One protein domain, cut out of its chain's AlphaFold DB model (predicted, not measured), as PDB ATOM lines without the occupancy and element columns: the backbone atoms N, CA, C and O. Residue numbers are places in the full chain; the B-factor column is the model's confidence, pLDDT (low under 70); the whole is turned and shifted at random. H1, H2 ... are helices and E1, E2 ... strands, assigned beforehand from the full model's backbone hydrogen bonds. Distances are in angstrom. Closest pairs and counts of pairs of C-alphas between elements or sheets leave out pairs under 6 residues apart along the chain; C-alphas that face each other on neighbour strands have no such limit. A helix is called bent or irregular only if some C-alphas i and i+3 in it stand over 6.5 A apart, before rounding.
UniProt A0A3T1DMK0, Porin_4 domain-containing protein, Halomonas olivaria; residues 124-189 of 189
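Overview. This is residues 124 to 189 of the 189 residues of the protein "Porin_4 domain-containing protein" of Halomonas olivaria (UniProt A0A3T1DMK0). A small three-stranded sheet is grazed by one short helix, H1, which leads away into a wide loop, residues 144 to 163, that returns to E2. The 66 printed residues hold E1, H1, E2 and E3 in that order; the antiparallel sheet runs E1, E2, E3. The class is mixed, with under half of the residues in named elements. The whole is loose, radius of gyration of the C-alphas 13.9 A, and flat, spanning 41 by 35 by 12 A.

Arrangement. E1, residues 124 to 130, is antiparallel to E2, residues 164 to 168; N 127 and O 166, 2.9 A apart, are within hydrogen-bond range. H1, residues 134 to 143, only grazes the sheet with residues 134 to 138. It is irregular, C-alphas 138 and 141 being 7.0 A apart, with 3 of 6 O i to N i+4 pairs within range. E3, residues 178 to 182, forms a hairpin with E2; N 165 and O 181 are 2.9 A apart. The closest C-alphas of H1 and E3 are Phe 134 and Phe 178, 6.7 A.

Along the chain. E1, 18.9 A long, begins at C-alpha 124 (-34.222, -55.779, 5.600). H1 spans 14.6 A, E2 13.3 A and E3 13.7 A, ending at C-alpha 182 (-28.055, -43.767, 19.534).

Size, cuts and confidence. The printed part has no cut; H1 to E2 is a long link. pLDDT is under 70 at residues 142 to 161 and 184 to 189.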
ATOM      1  N   GLY A 124     -35.528 -55.920   4.968       95.31
ATOM      2  CA  GLY A 124     -34.222 -55.779   5.600       95.31
ATOM      3  C   GLY A 124     -34.282 -56.048   7.093       95.31
ATOM      4  O   GLY A 124     -35.176 -56.732   7.590       95.31
ATOM      5  N   THR A 125     -33.321 -55.501   7.823       97.81
ATOM      6  CA  THR A 125     -33.134 -55.813   9.235       97.81
ATOM      7  C   THR A 125     -33.243 -54.572  10.091       97.81
ATOM      8  O   THR A 125     -32.538 -53.588   9.880       97.81
ATOM      9  N   PHE A 126     -34.080 -54.658  11.118       97.56
ATOM     10  CA  PHE A 126     -34.130 -53.706  12.214       97.56
ATOM     11  C   PHE A 126     -33.555 -54.340  13.481       97.56
ATOM     12  O   PHE A 126     -33.861 -55.490  13.796       97.56
ATOM     13  N   GLN A 127     -32.758 -53.591  14.241       96.19
ATOM     14  CA  GLN A 127     -32.214 -54.049  15.518       96.19
ATOM     15  C   GLN A 127     -32.088 -52.927  16.544       96.19
ATOM     16  O   GLN A 127     -31.855 -51.767  16.202       96.19
ATOM     17  N   ALA A 128     -32.215 -53.300  17.816       95.06
ATOM     18  CA  ALA A 128     -32.133 -52.397  18.954       95.06
ATOM     19  C   ALA A 128     -31.346 -53.024  20.114       95.06
ATOM     20  O   ALA A 128     -31.478 -54.215  20.400       95.06
ATOM     21  N   GLY A 129     -30.540 -52.209  20.791       93.81
ATOM     22  CA  GLY A 129     -29.731 -52.597  21.944       93.81
ATOM     23  C   GLY A 129     -28.282 -52.137  21.818       93.81
ATOM     24  O   GLY A 129     -27.985 -51.093  21.248       93.81
ATOM     25  N   ASN A 130     -27.363 -52.931  22.351       91.88
ATOM     26  CA  ASN A 130     -25.928 -52.695  22.292       91.88
ATOM     27  C   ASN A 130     -25.308 -53.497  21.140       91.88
ATOM     28  O   ASN A 130     -25.160 -54.716  21.247       91.88
ATOM     29  N   PHE A 131     -24.948 -52.818  20.050       89.25
ATOM     30  CA  PHE A 131     -24.312 -53.433  18.888       89.25
ATOM     31  C   PHE A 131     -23.286 -52.515  18.217       89.25
ATOM     32  O   PHE A 131     -23.351 -51.293  18.368       89.25
ATOM     33  N   ASP A 132     -22.347 -53.109  17.473       85.56
ATOM     34  CA  ASP A 132     -21.338 -52.386  16.679       85.56
ATOM     35  C   ASP A 132     -21.983 -51.389  15.694       85.56
ATOM     36  O   ASP A 132     -23.106 -51.588  15.239       85.56
ATOM     37  N   ALA A 133     -21.314 -50.287  15.340       83.31
ATOM     38  CA  ALA A 133     -21.841 -49.422  14.281       83.31
ATOM     39  C   ALA A 133     -21.903 -50.194  12.966       83.31
ATOM     40  O   ALA A 133     -20.988 -50.939  12.622       83.31
ATOM     41  N   PHE A 134     -22.939 -49.923  12.179       85.00
ATOM     42  CA  PHE A 134     -23.040 -50.466  10.830       85.00
ATOM     43  C   PHE A 134     -21.890 -50.017   9.932       85.00
ATOM     44  O   PHE A 134     -21.431 -50.804   9.117       85.00
ATOM     45  N   TYR A 135     -21.349 -48.813  10.143       82.19
ATOM     46  CA  TYR A 135     -20.116 -48.405   9.468       82.19
ATOM     47  C   TYR A 135     -18.961 -49.364   9.775       82.19
ATOM     48  O   TYR A 135     -18.285 -49.814   8.856       82.19
ATOM     49  N   ASN A 136     -18.785 -49.742  11.046       78.69
ATOM     50  CA  ASN A 136     -17.759 -50.711  11.415       78.69
ATOM     51  C   ASN A 136     -17.993 -52.048  10.693       78.69
ATOM     52  O   ASN A 136     -17.119 -52.577  10.014       78.69
ATOM     53  N   GLN A 137     -19.230 -52.544  10.767       78.50
ATOM     54  CA  GLN A 137     -19.619 -53.841  10.224       78.50
ATOM     55  C   GLN A 137     -19.498 -53.950   8.695       78.50
ATOM     56  O   GLN A 137     -19.048 -54.978   8.196       78.50
ATOM     57  N   PHE A 138     -19.931 -52.926   7.955       77.94
ATOM     58  CA  PHE A 138     -20.021 -52.970   6.492       77.94
ATOM     59  C   PHE A 138     -18.846 -52.298   5.778       77.94
ATOM     60  O   PHE A 138     -18.663 -52.545   4.589       77.94
ATOM     61  N   VAL A 139     -18.074 -51.444   6.463       78.12
ATOM     62  CA  VAL A 139     -17.032 -50.624   5.824       78.12
ATOM     63  C   VAL A 139     -15.642 -50.908   6.375       78.12
ATOM     64  O   VAL A 139     -14.776 -51.233   5.575       78.12
ATOM     65  N   SER A 140     -15.387 -50.782   7.683       74.50
ATOM     66  CA  SER A 140     -14.001 -50.814   8.193       74.50
ATOM     67  C   SER A 140     -13.451 -52.214   8.450       74.50
ATOM     68  O   SER A 140     -12.292 -52.451   8.122       74.50
ATOM     69  N   LEU A 141     -14.263 -53.161   8.944       72.31
ATOM     70  CA  LEU A 141     -13.791 -54.508   9.307       72.31
ATOM     71  C   LEU A 141     -12.952 -55.226   8.227       72.31
ATOM     72  O   LEU A 141     -11.977 -55.874   8.596       72.31
ATOM     73  N   PRO A 142     -13.262 -55.140   6.915       68.44
ATOM     74  CA  PRO A 142     -12.429 -55.754   5.876       68.44
ATOM     75  C   PRO A 142     -10.999 -55.199   5.769       68.44
ATOM     76  O   PRO A 142     -10.154 -55.835   5.143       68.44
ATOM     77  N   PHE A 143     -10.735 -54.016   6.328       67.81
ATOM     78  CA  PHE A 143      -9.457 -53.303   6.239       67.81
ATOM     79  C   PHE A 143      -8.680 -53.288   7.564       67.81
ATOM     80  O   PHE A 143      -7.517 -52.882   7.583       67.81
ATOM     81  N   ASP A 144      -9.293 -53.746   8.656       68.75
ATOM     82  CA  ASP A 144      -8.663 -53.812   9.971       68.75
ATOM     83  C   ASP A 144      -7.852 -55.111  10.088       68.75
ATOM     84  O   ASP A 144      -8.409 -56.211  10.113       68.75
ATOM     85  N   TRP A 145      -6.524 -54.993  10.141       59.69
ATOM     86  CA  TRP A 145      -5.622 -56.151  10.064       59.69
ATOM     87  C   TRP A 145      -4.792 -56.392  11.332       59.69
ATOM     88  O   TRP A 145      -4.405 -57.531  11.570       59.69
ATOM     89  N   GLU A 146      -4.612 -55.390  12.203       60.91
ATOM     90  CA  GLU A 146      -4.016 -55.546  13.545       60.91
ATOM     91  C   GLU A 146      -4.607 -54.519  14.530       60.91
ATOM     92  O   GLU A 146      -3.952 -53.559  14.945       60.91
ATOM     93  N   ILE A 147      -5.869 -54.728  14.913       60.00
ATOM     94  CA  ILE A 147      -6.616 -53.875  15.860       60.00
ATOM     95  C   ILE A 147      -5.840 -53.698  17.179       60.00
ATOM     96  O   ILE A 147      -5.714 -52.581  17.673       60.00
ATOM     97  N   ASP A 148      -5.229 -54.769  17.701       58.56
ATOM     98  CA  ASP A 148      -4.440 -54.743  18.947       58.56
ATOM     99  C   ASP A 148      -3.205 -53.829  18.880       58.56
ATOM    100  O   ASP A 148      -2.676 -53.416  19.909       58.56
ATOM    101  N   ARG A 149      -2.746 -53.492  17.670       58.22
ATOM    102  CA  ARG A 149      -1.600 -52.602  17.423       58.22
ATOM    103  C   ARG A 149      -2.024 -51.229  16.901       58.22
ATOM    104  O   ARG A 149      -1.175 -50.443  16.489       58.22
ATOM    105  N   GLY A 150      -3.327 -50.936  16.923       57.28
ATOM    106  CA  GLY A 150      -3.901 -49.666  16.479       57.28
ATOM    107  C   GLY A 150      -3.914 -49.478  14.959       57.28
ATOM    108  O   GLY A 150      -4.092 -48.354  14.490       57.28
ATOM    109  N   LEU A 151      -3.720 -50.548  14.179       60.12
ATOM    110  CA  LEU A 151      -3.760 -50.506  12.715       60.12
ATOM    111  C   LEU A 151      -5.205 -50.696  12.229       60.12
ATOM    112  O   LEU A 151      -5.574 -51.752  11.710       60.12
ATOM    113  N   GLU A 152      -6.009 -49.651  12.440       63.44
ATOM    114  CA  GLU A 152      -7.427 -49.564  12.065       63.44
ATOM    115  C   GLU A 152      -7.638 -48.548  10.931       63.44
ATOM    116  O   GLU A 152      -6.983 -47.504  10.876       63.44
ATOM    117  N   PHE A 153      -8.583 -48.827  10.030       57.84
ATOM    118  CA  PHE A 153      -8.919 -47.938   8.910       57.84
ATOM    119  C   PHE A 153      -9.620 -46.646   9.364       57.84
ATOM    120  O   PHE A 153      -9.414 -45.574   8.794       57.84
ATOM    121  N   ALA A 154     -10.433 -46.736  10.415       60.47
ATOM    122  CA  ALA A 154     -11.032 -45.601  11.102       60.47
ATOM    123  C   ALA A 154     -11.166 -45.957  12.585       60.47
ATOM    124  O   ALA A 154     -11.769 -46.976  12.909       60.47
ATOM    125  N   GLY A 155     -10.608 -45.129  13.476       53.19
ATOM    126  CA  GLY A 155     -10.598 -45.426  14.910       53.19
ATOM    127  C   GLY A 155     -12.005 -45.656  15.455       53.19
ATOM    128  O   GLY A 155     -12.908 -44.872  15.156       53.19
ATOM    129  N   HIS A 156     -12.183 -46.710  16.256       54.16
ATOM    130  CA  HIS A 156     -13.439 -47.010  16.948       54.16
ATOM    131  C   HIS A 156     -13.967 -45.766  17.689       54.16
ATOM    132  O   HIS A 156     -13.437 -45.417  18.751       54.16
ATOM    133  N   PRO A 157     -15.045 -45.094  17.230       50.31
ATOM    134  CA  PRO A 157     -15.686 -44.124  18.088       50.31
ATOM    135  C   PRO A 157     -16.277 -44.911  19.258       50.31
ATOM    136  O   PRO A 157     -17.141 -45.769  19.083       50.31
ATOM    137  N   ILE A 158     -15.812 -44.602  20.465       43.78
ATOM    138  CA  ILE A 158     -16.239 -45.197  21.744       43.78
ATOM    139  C   ILE A 158     -17.772 -45.083  21.930       43.78
ATOM    140  O   ILE A 158     -18.381 -45.838  22.677       43.78
ATOM    141  N   GLN A 159     -18.422 -44.188  21.177       48.03
ATOM    142  CA  GLN A 159     -19.874 -43.985  21.127       48.03
ATOM    143  C   GLN A 159     -20.621 -44.901  20.141       48.03
ATOM    144  O   GLN A 159     -21.809 -44.721  19.887       48.03
ATOM    145  N   SER A 160     -19.951 -45.884  19.546       56.25
ATOM    146  CA  SER A 160     -20.540 -46.789  18.559       56.25
ATOM    147  C   SER A 160     -21.324 -47.957  19.179       56.25
ATOM    148  O   SER A 160     -21.846 -48.776  18.421       56.25
ATOM    149  N   ARG A 161     -21.391 -48.085  20.505       68.00
ATOM    150  CA  ARG A 161     -22.004 -49.209  21.229       68.00
ATOM    151  C   ARG A 161     -22.895 -48.686  22.360       68.00
ATOM    152  O   ARG A 161     -22.658 -47.593  22.861       68.00
ATOM    153  N   GLY A 162     -23.886 -49.479  22.760       75.31
ATOM    154  CA  GLY A 162     -24.892 -49.105  23.762       75.31
ATOM    155  C   GLY A 162     -26.070 -48.313  23.188       75.31
ATOM    156  O   GLY A 162     -25.920 -47.623  22.180       75.31
ATOM    157  N   ASP A 163     -27.245 -48.485  23.803       86.25
ATOM    158  CA  ASP A 163     -28.497 -47.752  23.564       86.25
ATOM    159  C   ASP A 163     -28.692 -47.303  22.116       86.25
ATOM    160  O   ASP A 163     -28.704 -46.119  21.795       86.25
ATOM    161  N   SER A 164     -28.752 -48.267  21.204       90.44
ATOM    162  CA  SER A 164     -28.804 -48.011  19.772       90.44
ATOM    163  C   SER A 164     -30.065 -48.590  19.154       90.44
ATOM    164  O   SER A 164     -30.525 -49.660  19.547       90.44
ATOM    165  N   ILE A 165     -30.563 -47.932  18.113       93.25
ATOM    166  CA  ILE A 165     -31.479 -48.507  17.128       93.25
ATOM    167  C   ILE A 165     -30.845 -48.403  15.748       93.25
ATOM    168  O   ILE A 165     -30.088 -47.473  15.459       93.25
ATOM    169  N   GLY A 166     -31.129 -49.363  14.884       93.69
ATOM    170  CA  GLY A 166     -30.542 -49.390  13.561       93.69
ATOM    171  C   GLY A 166     -31.377 -50.169  12.568       93.69
ATOM    172  O   GLY A 166     -32.060 -51.126  12.926       93.69
ATOM    173  N   TYR A 167     -31.281 -49.745  11.317       95.62
ATOM    174  CA  TYR A 167     -31.843 -50.410  10.162       95.62
ATOM    175  C   TYR A 167     -30.776 -50.598   9.078       95.62
ATOM    176  O   TYR A 167     -29.957 -49.703   8.857       95.62
ATOM    177  N   TYR A 168     -30.812 -51.728   8.377       95.12
ATOM    178  CA  TYR A 168     -30.125 -51.899   7.100       95.12
ATOM    179  C   TYR A 168     -30.992 -52.671   6.102       95.12
ATOM    180  O   TYR A 168     -31.787 -53.528   6.485       95.12
ATOM    181  N   THR A 169     -30.863 -52.339   4.820       95.44
ATOM    182  CA  THR A 169     -31.644 -52.948   3.733       95.44
ATOM    183  C   THR A 169     -31.256 -54.413   3.507       95.44
ATOM    184  O   THR A 169     -30.162 -54.820   3.913       95.44
ATOM    185  N   PRO A 170     -32.086 -55.206   2.798       93.88
ATOM    186  CA  PRO A 170     -31.615 -56.443   2.176       93.88
ATOM    187  C   PRO A 170     -30.428 -56.175   1.238       93.88
ATOM    188  O   PRO A 170     -30.135 -55.019   0.911       93.88
ATOM    189  N   ASP A 171     -29.779 -57.240   0.766       89.44
ATOM    190  CA  ASP A 171     -28.812 -57.118  -0.326       89.44
ATOM    191  C   ASP A 171     -29.528 -56.672  -1.609       89.44
ATOM    192  O   ASP A 171     -30.373 -57.381  -2.159       89.44
ATOM    193  N   LEU A 172     -29.189 -55.478  -2.092       90.38
ATOM    194  CA  LEU A 172     -29.728 -54.893  -3.316       90.38
ATOM    195  C   LEU A 172     -28.755 -55.129  -4.478       90.38
ATOM    196  O   LEU A 172     -28.303 -54.181  -5.117       90.38
ATOM    197  N   SER A 173     -28.422 -56.399  -4.747       90.88
ATOM    198  CA  SER A 173     -27.435 -56.808  -5.765       90.88
ATOM    199  C   SER A 173     -26.020 -56.300  -5.466       90.88
ATOM    200  O   SER A 173     -25.368 -55.690  -6.316       90.88
ATOM    201  N   GLY A 174     -25.548 -56.545  -4.242       84.81
ATOM    202  CA  GLY A 174     -24.247 -56.075  -3.759       84.81
ATOM    203  C   GLY A 174     -24.257 -54.652  -3.195       84.81
ATOM    204  O   GLY A 174     -23.191 -54.084  -2.960       84.81
ATOM    205  N   PHE A 175     -25.438 -54.064  -2.983       88.25
ATOM    206  CA  PHE A 175     -25.597 -52.752  -2.362       88.25
ATOM    207  C   PHE A 175     -26.431 -52.838  -1.081       88.25
ATOM    208  O   PHE A 175     -27.504 -53.436  -1.069       88.25
ATOM    209  N   THR A 176     -25.962 -52.177  -0.022       89.31
ATOM    210  CA  THR A 176     -26.647 -52.112   1.275       89.31
ATOM    211  C   THR A 176     -26.663 -50.673   1.768       89.31
ATOM    212  O   THR A 176     -25.622 -50.019   1.829       89.31
ATOM    213  N   VAL A 177     -27.838 -50.189   2.169       93.12
ATOM    214  CA  VAL A 177     -27.986 -48.910   2.876       93.12
ATOM    215  C   VAL A 177     -28.256 -49.197   4.338       93.12
ATOM    216  O   VAL A 177     -29.023 -50.098   4.665       93.12
ATOM    217  N   PHE A 178     -27.656 -48.410   5.223       91.94
ATOM    218  CA  PHE A 178     -27.874 -48.533   6.653       91.94
ATOM    219  C   PHE A 178     -28.026 -47.168   7.318       91.94
ATOM    220  O   PHE A 178     -27.453 -46.169   6.881       91.94
ATOM    221  N   CYS A 179     -28.770 -47.133   8.416       91.88
ATOM    222  CA  CYS A 179     -28.829 -45.997   9.319       91.88
ATOM    223  C   CYS A 179     -28.845 -46.487  10.767       91.88
ATOM    224  O   CYS A 179     -29.420 -47.523  11.092       91.88
ATOM    225  N   LYS A 180     -28.182 -45.743  11.648       89.88
ATOM    226  CA  LYS A 180     -28.105 -46.040  13.077       89.88
ATOM    227  C   LYS A 180     -28.304 -44.748  13.850       89.88
ATOM    228  O   LYS A 180     -27.749 -43.719  13.473       89.88
ATOM    229  N   ALA A 181     -29.056 -44.825  14.938       88.69
ATOM    230  CA  ALA A 181     -29.186 -43.752  15.905       88.69
ATOM    231  C   ALA A 181     -28.896 -44.293  17.306       88.69
ATOM    232  O   ALA A 181     -29.324 -45.394  17.652       88.69
ATOM    233  N   ASN A 182     -28.196 -43.499  18.111       86.75
ATOM    234  CA  ASN A 182     -28.055 -43.767  19.534       86.75
ATOM    235  C   ASN A 182     -29.197 -43.063  20.267       86.75
ATOM    236  O   ASN A 182     -29.428 -41.868  20.081       86.75
ATOM    237  N   THR A 183     -29.915 -43.801  21.097       74.94
ATOM    238  CA  THR A 183     -30.913 -43.269  22.010       74.94
ATOM    239  C   THR A 183     -30.193 -42.848  23.283       74.94
ATOM    240  O   THR A 183     -29.912 -43.671  24.144       74.94
ATOM    241  N   THR A 184     -29.864 -41.567  23.429       64.31
ATOM    242  CA  THR A 184     -29.423 -41.040  24.726       64.31
ATOM    243  C   THR A 184     -30.570 -41.152  25.725       64.31
ATOM    244  O   THR A 184     -31.486 -40.330  25.710       64.31
ATOM    245  N   ALA A 185     -30.520 -42.138  26.619       49.41
ATOM    246  CA  ALA A 185     -31.169 -41.991  27.907       49.41
ATOM    247  C   ALA A 185     -30.267 -41.069  28.732       49.41
ATOM    248  O   ALA A 185     -29.161 -41.445  29.119       49.41
ATOM    249  N   HIS A 186     -30.707 -39.834  28.974       45.81
ATOM    250  CA  HIS A 186     -30.180 -39.089  30.109       45.81
ATOM    251  C   HIS A 186     -30.343 -39.993  31.335       45.81
ATOM    252  O   HIS A 186     -31.471 -40.313  31.711       45.81
ATOM    253  N   ALA A 187     -29.233 -40.425  31.932       40.31
ATOM    254  CA  ALA A 187     -29.277 -40.933  33.288       40.31
ATOM    255  C   ALA A 187     -29.895 -39.815  34.136       40.31
ATOM    256  O   ALA A 187     -29.356 -38.707  34.204       40.31
ATOM    257  N   ALA A 188     -31.075 -40.079  34.696       38.16
ATOM    258  CA  ALA A 188     -31.548 -39.300  35.820       38.16
ATOM    259  C   ALA A 188     -30.448 -39.353  36.891       38.16
ATOM    260  O   ALA A 188     -29.891 -40.420  37.150       38.16
ATOM    261  N   THR A 189     -30.117 -38.162  37.386       36.94
ATOM    262  CA  THR A 189     -29.167 -37.833  38.459       36.94
ATOM    263  C   THR A 189     -29.064 -38.860  39.573       36.94
ATOM    264  O   THR A 189     -30.143 -39.303  40.034       36.94
TER     265      THR A 189